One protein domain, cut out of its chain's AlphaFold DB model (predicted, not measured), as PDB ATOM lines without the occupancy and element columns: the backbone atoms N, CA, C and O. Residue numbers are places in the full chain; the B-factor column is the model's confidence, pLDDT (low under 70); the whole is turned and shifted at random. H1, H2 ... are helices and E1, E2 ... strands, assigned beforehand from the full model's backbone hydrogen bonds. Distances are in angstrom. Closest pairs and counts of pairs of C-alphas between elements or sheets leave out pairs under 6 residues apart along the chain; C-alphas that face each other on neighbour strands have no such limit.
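This is residues 110 to 116 and 313 to 404 of the 418 residues of an uncharacterized protein of Algibacter lectus (UniProt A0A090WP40). A strongly twisted sheet of four strands has one short helix, H1, over one face, making two layers; residues 343 to 348 stick out. The printed part has 99 residues, under half in named elements, in the order H1 E1 E2 E3 E4, class mixed. The sheet E1 E2 E3 E4 is a meander, each strand the antiparallel neighbour of the one before. The whole printed part is compact, with a radius of gyration of the C-alphas of 14.1 A, and its C-alphas span 41 by 33 by 24 A.

E1 is residues 352 to 357; E2, 368 to 377, 28.0 A; E3, 386 to 393; E4, 396 to 403, ending at (-21.887, 33.307, 30.621). H1, residues 313 to 322, 15.6 A, begins at (-20.962, 45.616, 44.751).

Three hairpins have N and O within hydrogen-bond range: E1 and E2, N 354 and O 370, 3.1 A; E2 and E3, N 373 and O 388, 2.9 A; E3 and E4, N 389 and O 400, 2.9 A. H1 is on the sheet, height 8.6 A; its closest C-alphas to E3, Ser 313 and Leu 390, are 6.4 A apart. In H1, 3 of 6 O i to N i+4 and 6 of 7 O i to N i+3 pairs are within range.

C-alphas 116 and 313 are 18.7 A apart across the cut. The H1 to E1 link is long, 29 residues. Residues 345 to 346 and 379 to 404 have pLDDT under 70.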
ATOM      1  N   ILE A 110     -13.313  40.279  33.808       83.06
ATOM      2  CA  ILE A 110     -12.661  39.056  33.363       83.06
ATOM      3  C   ILE A 110     -13.758  38.014  33.175       83.06
ATOM      4  O   ILE A 110     -14.593  37.803  34.052       83.06
ATOM      5  N   GLU A 111     -13.799  37.409  31.998       78.44
ATOM      6  CA  GLU A 111     -14.725  36.322  31.713       78.44
ATOM      7  C   GLU A 111     -14.095  35.000  32.151       78.44
ATOM      8  O   GLU A 111     -12.924  34.747  31.859       78.44
ATOM      9  N   ILE A 112     -14.855  34.179  32.873       78.38
ATOM     10  CA  ILE A 112     -14.431  32.829  33.253       78.38
ATOM     11  C   ILE A 112     -15.237  31.784  32.502       78.38
ATOM     12  O   ILE A 112     -16.460  31.878  32.379       78.38
ATOM     13  N   ASN A 113     -14.527  30.760  32.038       78.25
ATOM     14  CA  ASN A 113     -15.116  29.628  31.329       78.25
ATOM     15  C   ASN A 113     -15.542  28.506  32.285       78.25
ATOM     16  O   ASN A 113     -16.419  27.714  31.954       78.25
ATOM     17  N   GLU A 114     -14.934  28.452  33.470       80.69
ATOM     18  CA  GLU A 114     -15.164  27.429  34.487       80.69
ATOM     19  C   GLU A 114     -15.575  28.108  35.792       80.69
ATOM     20  O   GLU A 114     -14.992  29.122  36.181       80.69
ATOM     21  N   LEU A 115     -16.624  27.584  36.429       82.19
ATOM     22  CA  LEU A 115     -17.121  28.118  37.692       82.19
ATOM     23  C   LEU A 115     -16.167  27.720  38.827       82.19
ATOM     24  O   LEU A 115     -15.813  26.543  38.914       82.19
ATOM     25  N   PRO A 116     -15.785  28.659  39.711       85.44
ATOM     26  CA  PRO A 116     -15.009  28.323  40.896       85.44
ATOM     27  C   PRO A 116     -15.821  27.414  41.822       85.44
ATOM     28  O   PRO A 116     -17.050  27.516  41.904       85.44
ATOM     29  N   SER A 313     -20.824  46.864  45.505       91.81
ATOM     30  CA  SER A 313     -20.962  45.616  44.751       91.81
ATOM     31  C   SER A 313     -22.290  45.536  43.990       91.81
ATOM     32  O   SER A 313     -22.303  45.232  42.798       91.81
ATOM     33  N   ARG A 314     -23.402  45.930  44.624       91.56
ATOM     34  CA  ARG A 314     -24.732  45.959  44.008       91.56
ATOM     35  C   ARG A 314     -24.782  46.911  42.820       91.56
ATOM     36  O   ARG A 314     -25.216  46.509  41.747       91.56
ATOM     37  N   LEU A 315     -24.273  48.139  42.966       92.44
ATOM     38  CA  LEU A 315     -24.242  49.101  41.859       92.44
ATOM     39  C   LEU A 315     -23.405  48.590  40.679       92.44
ATOM     40  O   LEU A 315     -23.709  48.863  39.520       92.44
ATOM     41  N   GLN A 316     -22.335  47.854  40.964       91.56
ATOM     42  CA  GLN A 316     -21.494  47.285  39.923       91.56
ATOM     43  C   GLN A 316     -22.167  46.102  39.225       91.56
ATOM     44  O   GLN A 316     -22.113  46.033  37.999       91.56
ATOM     45  N   ALA A 317     -22.858  45.229  39.962       90.69
ATOM     46  CA  ALA A 317     -23.689  44.181  39.374       90.69
ATOM     47  C   ALA A 317     -24.803  44.780  38.496       90.69
ATOM     48  O   ALA A 317     -24.965  44.386  37.344       90.69
ATOM     49  N   GLU A 318     -25.501  45.812  38.981       91.31
ATOM     50  CA  GLU A 318     -26.504  46.559  38.207       91.31
ATOM     51  C   GLU A 318     -25.921  47.214  36.951       91.31
ATOM     52  O   GLU A 318     -26.624  47.387  35.955       91.31
ATOM     53  N   SER A 319     -24.639  47.586  36.973       92.38
ATOM     54  CA  SER A 319     -23.970  48.193  35.824       92.38
ATOM     55  C   SER A 319     -23.803  47.242  34.643       92.38
ATOM     56  O   SER A 319     -23.674  47.700  33.511       92.38
ATOM     57  N   LEU A 320     -23.909  45.928  34.854       90.62
ATOM     58  CA  LEU A 320     -23.854  44.950  33.767       90.62
ATOM     59  C   LEU A 320     -25.081  44.982  32.852       90.62
ATOM     60  O   LEU A 320     -25.060  44.384  31.783       90.62
ATOM     61  N   LYS A 321     -26.120  45.755  33.176       88.50
ATOM     62  CA  LYS A 321     -27.206  46.049  32.228       88.50
ATOM     63  C   LYS A 321     -26.752  46.778  30.953       88.50
ATOM     64  O   LYS A 321     -27.548  46.938  30.041       88.50
ATOM     65  N   PHE A 322     -25.508  47.261  30.919       91.00
ATOM     66  CA  PHE A 322     -24.880  47.937  29.783       91.00
ATOM     67  C   PHE A 322     -23.973  47.016  28.949       91.00
ATOM     68  O   PHE A 322     -23.137  47.518  28.196       91.00
ATOM     69  N   LEU A 323     -24.093  45.687  29.083       86.12
ATOM     70  CA  LEU A 323     -23.273  44.723  28.335       86.12
ATOM     71  C   LEU A 323     -23.338  44.952  26.815       86.12
ATOM     72  O   LEU A 323     -22.290  44.974  26.171       86.12
ATOM     73  N   GLY A 324     -24.528  45.215  26.266       83.38
ATOM     74  CA  GLY A 324     -24.742  45.554  24.853       83.38
ATOM     75  C   GLY A 324     -24.478  47.021  24.493       83.38
ATOM     76  O   GLY A 324     -24.730  47.441  23.367       83.38
ATOM     77  N   GLY A 325     -23.977  47.827  25.433       88.12
ATOM     78  CA  GLY A 325     -23.656  49.241  25.241       88.12
ATOM     79  C   GLY A 325     -24.606  50.207  25.955       88.12
ATOM     80  O   GLY A 325     -25.471  49.825  26.741       88.12
ATOM     81  N   PHE A 326     -24.427  51.507  25.694       90.38
ATOM     82  CA  PHE A 326     -25.130  52.578  26.413       90.38
ATOM     83  C   PHE A 326     -26.653  52.522  26.273       90.38
ATOM     84  O   PHE A 326     -27.337  52.923  27.207       90.38
ATOM     85  N   SER A 327     -27.190  52.070  25.136       87.94
ATOM     86  CA  SER A 327     -28.633  52.018  24.874       87.94
ATOM     87  C   SER A 327     -29.293  50.693  25.251       87.94
ATOM     88  O   SER A 327     -30.513  50.618  25.200       87.94
ATOM     89  N   ASP A 328     -28.526  49.666  25.623       85.44
ATOM     90  CA  ASP A 328     -29.027  48.318  25.936       85.44
ATOM     91  C   ASP A 328     -30.118  48.296  27.031       85.44
ATOM     92  O   ASP A 328     -31.162  47.684  26.855       85.44
ATOM     93  N   PRO A 329     -30.020  49.044  28.145       84.94
ATOM     94  CA  PRO A 329     -31.083  49.012  29.150       84.94
ATOM     95  C   PRO A 329     -32.279  49.923  28.821       84.94
ATOM     96  O   PRO A 329     -33.158  50.092  29.670       84.94
ATOM     97  N   LEU A 330     -32.325  50.562  27.645       86.62
ATOM     98  CA  LEU A 330     -33.447  51.421  27.257       86.62
ATOM     99  C   LEU A 330     -34.630  50.569  26.773       86.62
ATOM    100  O   LEU A 330     -34.403  49.563  26.109       86.62
ATOM    101  N   PRO A 331     -35.894  50.969  27.038       81.44
ATOM    102  CA  PRO A 331     -37.086  50.144  26.780       81.44
ATOM    103  C   PRO A 331     -37.226  49.568  25.367       81.44
ATOM    104  O   PRO A 331     -37.931  48.586  25.174       81.44
ATOM    105  N   TRP A 332     -36.585  50.190  24.382       79.81
ATOM    106  CA  TRP A 332     -36.645  49.800  22.977       79.81
ATOM    107  C   TRP A 332     -35.469  48.924  22.511       79.81
ATOM    108  O   TRP A 332     -35.441  48.579  21.337       79.81
ATOM    109  N   ASN A 333     -34.493  48.601  23.371       78.62
ATOM    110  CA  ASN A 333     -33.237  47.949  22.968       78.62
ATOM    111  C   ASN A 333     -32.676  46.986  24.041       78.62
ATOM    112  O   ASN A 333     -31.470  46.941  24.233       78.62
ATOM    113  N   MET A 334     -33.539  46.241  24.746       80.25
ATOM    114  CA  MET A 334     -33.185  45.341  25.866       80.25
ATOM    115  C   MET A 334     -32.794  43.923  25.424       80.25
ATOM    116  O   MET A 334     -33.328  42.944  25.949       80.25
ATOM    117  N   GLU A 335     -31.899  43.798  24.449       74.44
ATOM    118  CA  GLU A 335     -31.503  42.486  23.918       74.44
ATOM    119  C   GLU A 335     -30.596  41.734  24.896       74.44
ATOM    120  O   GLU A 335     -30.812  40.555  25.172       74.44
ATOM    121  N   THR A 336     -29.602  42.416  25.474       78.25
ATOM    122  CA  THR A 336     -28.630  41.794  26.390       78.25
ATOM    123  C   THR A 336     -28.695  42.341  27.811       78.25
ATOM    124  O   THR A 336     -27.916  41.925  28.676       78.25
ATOM    125  N   ALA A 337     -29.648  43.237  28.068       80.62
ATOM    126  CA  ALA A 337     -29.845  43.857  29.363       80.62
ATOM    127  C   ALA A 337     -30.183  42.818  30.441       80.62
ATOM    128  O   ALA A 337     -31.104  42.004  30.311       80.62
ATOM    129  N   VAL A 338     -29.462  42.906  31.555       85.25
ATOM    130  CA  VAL A 338     -29.662  42.092  32.754       85.25
ATOM    131  C   VAL A 338     -30.052  42.957  33.946       85.25
ATOM    132  O   VAL A 338     -29.749  44.150  33.994       85.25
ATOM    133  N   LYS A 339     -30.707  42.357  34.936       87.00
ATOM    134  CA  LYS A 339     -31.023  42.994  36.216       87.00
ATOM    135  C   LYS A 339     -30.816  42.030  37.379       87.00
ATOM    136  O   LYS A 339     -30.804  40.814  37.200       87.00
ATOM    137  N   ILE A 340     -30.673  42.589  38.576       86.62
ATOM    138  CA  ILE A 340     -30.728  41.817  39.818       86.62
ATOM    139  C   ILE A 340     -32.208  41.484  40.079       86.62
ATOM    140  O   ILE A 340     -33.032  42.404  40.054       86.62
ATOM    141  N   PRO A 341     -32.571  40.209  40.298       84.31
ATOM    142  CA  PRO A 341     -33.946  39.816  40.556       84.31
ATOM    143  C   PRO A 341     -34.414  40.345  41.913       84.31
ATOM    144  O   PRO A 341     -33.673  40.350  42.901       84.31
ATOM    145  N   ASN A 342     -35.680  40.750  41.968       81.12
ATOM    146  CA  ASN A 342     -36.326  41.111  43.224       81.12
ATOM    147  C   ASN A 342     -36.776  39.829  43.927       81.12
ATOM    148  O   ASN A 342     -37.736  39.189  43.498       81.12
ATOM    149  N   LEU A 343     -36.068  39.457  44.990       80.38
ATOM    150  CA  LEU A 343     -36.447  38.340  45.855       80.38
ATOM    151  C   LEU A 343     -37.571  38.757  46.811       80.38
ATOM    152  O   LEU A 343     -37.715  39.942  47.125       80.38
ATOM    153  N   ALA A 344     -38.356  37.780  47.271       77.88
ATOM    154  CA  ALA A 344     -39.400  38.006  48.265       77.88
ATOM    155  C   ALA A 344     -38.809  38.559  49.575       77.88
ATOM    156  O   ALA A 344     -37.645  38.318  49.905       77.88
ATOM    157  N   ASP A 345     -39.598  39.344  50.314       67.38
ATOM    158  CA  ASP A 345     -39.097  40.087  51.473       67.38
ATOM    159  C   ASP A 345     -38.661  39.201  52.641       67.38
ATOM    160  O   ASP A 345     -37.918  39.689  53.487       67.38
ATOM    161  N   ASP A 346     -39.073  37.938  52.695       60.56
ATOM    162  CA  ASP A 346     -38.674  36.925  53.675       60.56
ATOM    163  C   ASP A 346     -37.344  36.230  53.328       60.56
ATOM    164  O   ASP A 346     -36.691  35.675  54.211       60.56
ATOM    165  N   GLN A 347     -36.877  36.334  52.082       70.00
ATOM    166  CA  GLN A 347     -35.602  35.771  51.641       70.00
ATOM    167  C   GLN A 347     -34.412  36.717  51.892       70.00
ATOM    168  O   GLN A 347     -34.538  37.944  52.022       70.00
ATOM    169  N   ASN A 348     -33.207  36.141  51.946       72.88
ATOM    170  CA  ASN A 348     -31.971  36.925  51.933       72.88
ATOM    171  C   ASN A 348     -31.860  37.692  50.612       72.88
ATOM    172  O   ASN A 348     -31.922  37.102  49.537       72.88
ATOM    173  N   LYS A 349     -31.669  39.012  50.697       80.06
ATOM    174  CA  LYS A 349     -31.474  39.869  49.523       80.06
ATOM    175  C   LYS A 349     -30.042  39.694  49.003       80.06
ATOM    176  O   LYS A 349     -29.125  39.543  49.798       80.06
ATOM    177  N   GLN A 350     -29.859  39.725  47.681       81.00
ATOM    178  CA  GLN A 350     -28.527  39.671  47.064       81.00
ATOM    179  C   GLN A 350     -27.745  40.966  47.338       81.00
ATOM    180  O   GLN A 350     -28.357  42.036  47.271       81.00
ATOM    181  N   PRO A 351     -26.420  40.934  47.554       86.06
ATOM    182  CA  PRO A 351     -25.514  39.816  47.296       86.06
ATOM    183  C   PRO A 351     -25.604  38.677  48.303       86.06
ATOM    184  O   PRO A 351     -25.832  38.890  49.489       86.06
ATOM    185  N   PHE A 352     -25.329  37.468  47.821       86.50
ATOM    186  CA  PHE A 352     -24.920  36.386  48.709       86.50
ATOM    187  C   PHE A 352     -23.412  36.487  48.949       86.50
ATOM    188  O   PHE A 352     -22.670  36.911  48.060       86.50
ATOM    189  N   VAL A 353     -22.963  36.111  50.146       88.00
ATOM    190  CA  VAL A 353     -21.536  35.995  50.464       88.00
ATOM    191  C   VAL A 353     -21.186  34.519  50.508       88.00
ATOM    192  O   VAL A 353     -21.848  33.740  51.196       88.00
ATOM    193  N   THR A 354     -20.176  34.109  49.752       87.81
ATOM    194  CA  THR A 354     -19.738  32.710  49.706       87.81
ATOM    195  C   THR A 354     -18.231  32.632  49.563       87.81
ATOM    196  O   THR A 354     -17.588  33.563  49.078       87.81
ATOM    197  N   ASP A 355     -17.685  31.526  50.051       89.44
ATOM    198  CA  ASP A 355     -16.275  31.203  49.963       89.44
ATOM    199  C   ASP A 355     -15.990  30.395  48.697       89.44
ATOM    200  O   ASP A 355     -16.481  29.270  48.563       89.44
ATOM    201  N   PHE A 356     -15.218  30.980  47.788       89.62
ATOM    202  CA  PHE A 356     -14.855  30.382  46.512       89.62
ATOM    203  C   PHE A 356     -13.376  30.029  46.463       89.62
ATOM    204  O   PHE A 356     -12.509  30.821  46.847       89.62
ATOM    205  N   ASP A 357     -13.103  28.855  45.907       89.06
ATOM    206  CA  ASP A 357     -11.784  28.420  45.500       89.06
ATOM    207  C   ASP A 357     -11.576  28.651  44.001       89.06
ATOM    208  O   ASP A 357     -12.297  28.110  43.161       89.06
ATOM    209  N   PHE A 358     -10.578  29.473  43.682       85.81
ATOM    210  CA  PHE A 358     -10.179  29.799  42.314       85.81
ATOM    211  C   PHE A 358      -8.927  29.033  41.863       85.81
ATOM    212  O   PHE A 358      -8.467  29.266  40.747       85.81
ATOM    213  N   SER A 359      -8.389  28.131  42.694       85.38
ATOM    214  CA  SER A 359      -7.158  27.368  42.431       85.38
ATOM    215  C   SER A 359      -7.171  26.610  41.096       85.38
ATOM    216  O   SER A 359      -6.178  26.639  40.372       85.38
ATOM    217  N   ASP A 360      -8.311  26.014  40.747       80.94
ATOM    218  CA  ASP A 360      -8.510  25.255  39.506       80.94
ATOM    219  C   ASP A 360      -8.921  26.132  38.310       80.94
ATOM    220  O   ASP A 360      -9.078  25.641  37.195       80.94
ATOM    221  N   THR A 361      -9.100  27.442  38.506       79.12
ATOM    222  CA  THR A 361      -9.501  28.354  37.427       79.12
ATOM    223  C   THR A 361      -8.288  28.979  36.746       79.12
ATOM    224  O   THR A 361      -7.279  29.285  37.375       79.12
ATOM    225  N   ASN A 362      -8.412  29.308  35.457       73.94
ATOM    226  CA  ASN A 362      -7.381  30.042  34.706       73.94
ATOM    227  C   ASN A 362      -7.275  31.537  35.092       73.94
ATOM    228  O   ASN A 362      -6.899  32.371  34.266       73.94
ATOM    229  N   THR A 363      -7.648  31.910  36.320       73.56
ATOM    230  CA  THR A 363      -7.626  33.297  36.795       73.56
ATOM    231  C   THR A 363      -6.611  33.490  37.912       73.56
ATOM    232  O   THR A 363      -6.427  32.630  38.761       73.56
ATOM    233  N   ASN A 364      -5.988  34.671  37.970       72.62
ATOM    234  CA  ASN A 364      -5.095  35.053  39.075       72.62
ATOM    235  C   ASN A 364      -5.873  35.494  40.341       72.62
ATOM    236  O   ASN A 364      -5.400  36.365  41.076       72.62
ATOM    237  N   ALA A 365      -7.095  34.988  40.546       76.25
ATOM    238  CA  ALA A 365      -7.972  35.344  41.663       76.25
ATOM    239  C   ALA A 365      -7.608  34.609  42.956       76.25
ATOM    240  O   ALA A 365      -7.122  33.484  42.933       76.25
ATOM    241  N   TYR A 366      -7.810  35.269  44.101       80.06
ATOM    242  CA  TYR A 366      -7.503  34.695  45.415       80.06
ATOM    243  C   TYR A 366      -8.666  33.851  45.929       80.06
ATOM    244  O   TYR A 366      -9.786  34.338  45.990       80.06
ATOM    245  N   SER A 367      -8.428  32.647  46.427       87.94
ATOM    246  CA  SER A 367      -9.489  31.884  47.096       87.94
ATOM    247  C   SER A 367      -9.912  32.556  48.413       87.94
ATOM    248  O   SER A 367      -9.076  32.904  49.256       87.94
ATOM    249  N   GLY A 368     -11.209  32.789  48.611       89.94
ATOM    250  CA  GLY A 368     -11.681  33.795  49.567       89.94
ATOM    251  C   GLY A 368     -13.191  33.949  49.637       89.94
ATOM    252  O   GLY A 368     -13.931  33.275  48.932       89.94
ATOM    253  N   LEU A 369     -13.637  34.898  50.457       91.25
ATOM    254  CA  LEU A 369     -15.019  35.361  50.513       91.25
ATOM    255  C   LEU A 369     -15.299  36.377  49.400       91.25
ATOM    256  O   LEU A 369     -14.536  37.324  49.207       91.25
ATOM    257  N   TYR A 370     -16.424  36.209  48.707       89.56
ATOM    258  CA  TYR A 370     -16.852  37.073  47.606       89.56
ATOM    259  C   TYR A 370     -18.325  37.430  47.730       89.56
ATOM    260  O   TYR A 370     -19.131  36.637  48.223       89.56
ATOM    261  N   HIS A 371     -18.684  38.588  47.175       90.81
ATOM    262  CA  HIS A 371     -20.063  38.851  46.802       90.81
ATOM    263  C   HIS A 371     -20.404  38.123  45.508       90.81
ATOM    264  O   HIS A 371     -19.659  38.161  44.531       90.81
ATOM    265  N   TRP A 372     -21.574  37.505  45.484       86.81
ATOM    266  CA  TRP A 372     -22.125  36.855  44.309       86.81
ATOM    267  C   TRP A 372     -23.521  37.399  44.012       86.81
ATOM    268  O   TRP A 372     -24.330  37.622  44.923       86.81
ATOM    269  N   PHE A 373     -23.806  37.555  42.720       88.94
ATOM    270  CA  PHE A 373     -25.108  37.944  42.205       88.94
ATOM    271  C   PHE A 373     -25.567  36.981  41.106       88.94
ATOM    272  O   PHE A 373     -24.848  36.719  40.139       88.94
ATOM    273  N   GLY A 374     -26.807  36.514  41.227       85.62
ATOM    274  CA  GLY A 374     -27.539  35.896  40.127       85.62
ATOM    275  C   GLY A 374     -28.283  36.982  39.361       85.62
ATOM    276  O   GLY A 374     -29.125  37.663  39.946       85.62
ATOM    277  N   LEU A 375     -27.975  37.154  38.076       86.00
ATOM    278  CA  LEU A 375     -28.605  38.144  37.208       86.00
ATOM    279  C   LEU A 375     -29.596  37.488  36.242       86.00
ATOM    280  O   LEU A 375     -29.323  36.437  35.654       86.00
ATOM    281  N   GLU A 376     -30.731  38.152  36.034       82.31
ATOM    282  CA  GLU A 376     -31.770  37.722  35.097       82.31
ATOM    283  C   GLU A 376     -31.862  38.654  33.877       82.31
ATOM    284  O   GLU A 376     -31.681  39.868  34.020       82.31
ATOM    285  N   PRO A 377     -32.142  38.123  32.673       81.56
ATOM    286  CA  PRO A 377     -32.383  38.945  31.492       81.56
ATOM    287  C   PRO A 377     -33.693  39.740  31.628       81.56
ATOM    288  O   PRO A 377     -34.666  39.268  32.216       81.56
ATOM    289  N   VAL A 378     -33.722  40.958  31.076       77.00
ATOM    290  CA  VAL A 378     -34.896  41.855  31.128       77.00
ATOM    291  C   VAL A 378     -35.792  41.717  29.891       77.00
ATOM    292  O   VAL A 378     -36.998  41.942  29.990       77.00
ATOM    293  N   GLY A 379     -35.222  41.338  28.745       66.12
ATOM    294  CA  GLY A 379     -35.930  41.218  27.470       66.12
ATOM    295  C   GLY A 379     -36.876  40.013  27.376       66.12
ATOM    296  O   GLY A 379     -36.706  38.995  28.049       66.12
ATOM    297  N   ASN A 380     -37.874  40.119  26.488       61.28
ATOM    298  CA  ASN A 380     -38.779  39.011  26.145       61.28
ATOM    299  C   ASN A 380     -38.021  37.832  25.510       61.28
ATOM    300  O   ASN A 380     -38.397  36.672  25.686       61.28
ATOM    301  N   GLU A 381     -36.932  38.132  24.805       54.56
ATOM    302  CA  GLU A 381     -35.973  37.158  24.304       54.56
ATOM    303  C   GLU A 381     -35.033  36.783  25.453       54.56
ATOM    304  O   GLU A 381     -34.050  37.460  25.734       54.56
ATOM    305  N   ARG A 382     -35.377  35.729  26.202       52.03
ATOM    306  CA  ARG A 382     -34.586  35.259  27.351       52.03
ATOM    307  C   ARG A 382     -33.268  34.636  26.889       52.03
ATOM    308  O   ARG A 382     -33.110  33.415  26.886       52.03
ATOM    309  N   THR A 383     -32.297  35.453  26.511       43.81
ATOM    310  CA  THR A 383     -30.956  34.990  26.158       43.81
ATOM    311  C   THR A 383     -30.126  34.797  27.428       43.81
ATOM    312  O   THR A 383     -29.356  35.668  27.821       43.81
ATOM    313  N   SER A 384     -30.266  33.623  28.054       46.47
ATOM    314  CA  SER A 384     -29.451  33.079  29.163       46.47
ATOM    315  C   SER A 384     -29.458  33.809  30.521       46.47
ATOM    316  O   SER A 384     -29.492  35.032  30.612       46.47
ATOM    317  N   TYR A 385     -29.368  33.027  31.602       48.84
ATOM    318  CA  TYR A 385     -29.048  33.526  32.944       48.84
ATOM    319  C   TYR A 385     -27.559  33.862  33.033       48.84
ATOM    320  O   TYR A 385     -26.727  33.163  32.447       48.84
ATOM    321  N   ARG A 386     -27.216  34.923  33.772       53.31
ATOM    322  CA  ARG A 386     -25.821  35.318  33.989       53.31
ATOM    323  C   ARG A 386     -25.486  35.315  35.461       53.31
ATOM    324  O   ARG A 386     -26.288  35.684  36.313       53.31
ATOM    325  N   ILE A 387     -24.264  34.904  35.724       49.72
ATOM    326  CA  ILE A 387     -23.720  34.740  37.053       49.72
ATOM    327  C   ILE A 387     -22.543  35.700  37.184       49.72
ATOM    328  O   ILE A 387     -21.698  35.786  36.287       49.72
ATOM    329  N   VAL A 388     -22.513  36.446  38.284       51.19
ATOM    330  CA  VAL A 388     -21.515  37.489  38.510       51.19
ATOM    331  C   VAL A 388     -20.895  37.323  39.877       51.19
ATOM    332  O   VAL A 388     -21.578  37.390  40.900       51.19
ATOM    333  N   PHE A 389     -19.575  37.198  39.874       48.09
ATOM    334  CA  PHE A 389     -18.751  37.209  41.065       48.09
ATOM    335  C   PHE A 389     -18.056  38.558  41.180       48.09
ATOM    336  O   PHE A 389     -17.481  39.096  40.227       48.09
ATOM    337  N   LEU A 390     -18.126  39.108  42.379       46.25
ATOM    338  CA  LEU A 390     -17.695  40.445  42.712       46.25
ATOM    339  C   LEU A 390     -16.625  40.353  43.788       46.25
ATOM    340  O   LEU A 390     -16.915  40.030  44.942       46.25
ATOM    341  N   CYS A 391     -15.386  40.633  43.386       42.84
ATOM    342  CA  CYS A 391     -14.226  40.579  44.257       42.84
ATOM    343  C   CYS A 391     -13.479  41.895  44.320       42.84
ATOM    344  O   CYS A 391     -13.333  42.620  43.333       42.84
ATOM    345  N   LEU A 392     -12.858  42.127  45.467       36.44
ATOM    346  CA  LEU A 392     -11.712  43.001  45.546       36.44
ATOM    347  C   LEU A 392     -10.417  42.205  45.298       36.44
ATOM    348  O   LEU A 392      -9.980  41.461  46.169       36.44
ATOM    349  N   GLN A 393      -9.755  42.420  44.158       35.38
ATOM    350  CA  GLN A 393      -8.350  42.029  43.994       35.38
ATOM    351  C   GLN A 393      -7.429  43.238  44.104       35.38
ATOM    352  O   GLN A 393      -7.807  44.369  43.803       35.38
ATOM    353  N   MET A 394      -6.210  42.969  44.576       31.73
ATOM    354  CA  MET A 394      -5.076  43.888  44.706       31.73
ATOM    355  C   MET A 394      -5.129  45.049  43.706       31.73
ATOM    356  O   MET A 394      -4.929  44.832  42.513       31.73
ATOM    357  N   VAL A 395      -5.355  46.281  44.183       33.19
ATOM    358  CA  VAL A 395      -5.297  47.528  43.380       33.19
ATOM    359  C   VAL A 395      -6.364  47.633  42.264       33.19
ATOM    360  O   VAL A 395      -6.700  48.733  41.823       33.19
ATOM    361  N   VAL A 396      -6.965  46.518  41.845       28.45
ATOM    362  CA  VAL A 396      -7.899  46.381  40.734       28.45
ATOM    363  C   VAL A 396      -9.016  45.439  41.162       28.45
ATOM    364  O   VAL A 396      -8.870  44.221  41.190       28.45
ATOM    365  N   MET A 397     -10.160  46.024  41.485       33.78
ATOM    366  CA  MET A 397     -11.379  45.287  41.778       33.78
ATOM    367  C   MET A 397     -11.715  44.365  40.591       33.78
ATOM    368  O   MET A 397     -11.958  44.862  39.489       33.78
ATOM    369  N   LEU A 398     -11.652  43.044  40.793       30.23
ATOM    370  CA  LEU A 398     -11.895  42.066  39.737       30.23
ATOM    371  C   LEU A 398     -13.382  41.752  39.682       30.23
ATOM    372  O   LEU A 398     -13.980  41.294  40.656       30.23
ATOM    373  N   PHE A 399     -13.966  41.963  38.511       33.22
ATOM    374  CA  PHE A 399     -15.233  41.360  38.155       33.22
ATOM    375  C   PHE A 399     -14.978  40.072  37.417       33.22
ATOM    376  O   PHE A 399     -14.309  40.089  36.385       33.22
ATOM    377  N   ILE A 400     -15.564  38.990  37.903       38.44
ATOM    378  CA  ILE A 400     -15.539  37.716  37.213       38.44
ATOM    379  C   ILE A 400     -16.962  37.431  36.720       38.44
ATOM    380  O   ILE A 400     -17.899  37.323  37.510       38.44
ATOM    381  N   ILE A 401     -17.141  37.389  35.400       34.22
ATOM    382  CA  ILE A 401     -18.437  37.159  34.749       34.22
ATOM    383  C   ILE A 401     -18.419  35.762  34.129       34.22
ATOM    384  O   ILE A 401     -17.521  35.455  33.349       34.22
ATOM    385  N   THR A 402     -19.427  34.941  34.424       35.00
ATOM    386  CA  THR A 402     -19.663  33.672  33.715       35.00
ATOM    387  C   THR A 402     -20.897  33.795  32.832       35.00
ATOM    388  O   THR A 402     -21.972  34.199  33.290       35.00
ATOM    389  N   ILE A 403     -20.767  33.408  31.562       33.09
ATOM    390  CA  ILE A 403     -21.887  33.307  30.621       33.09
ATOM    391  C   ILE A 403     -22.302  31.835  30.506       33.09
ATOM    392  O   ILE A 403     -21.630  31.044  29.852       33.09
ATOM    393  N   MET A 404     -23.436  31.454  31.100       31.50
ATOM    394  CA  MET A 404     -24.016  30.123  30.885       31.50
ATOM    395  C   MET A 404     -24.979  30.135  29.695       31.50
ATOM    396  O   MET A 404     -26.122  30.575  29.801       31.50
TER     397      MET A 404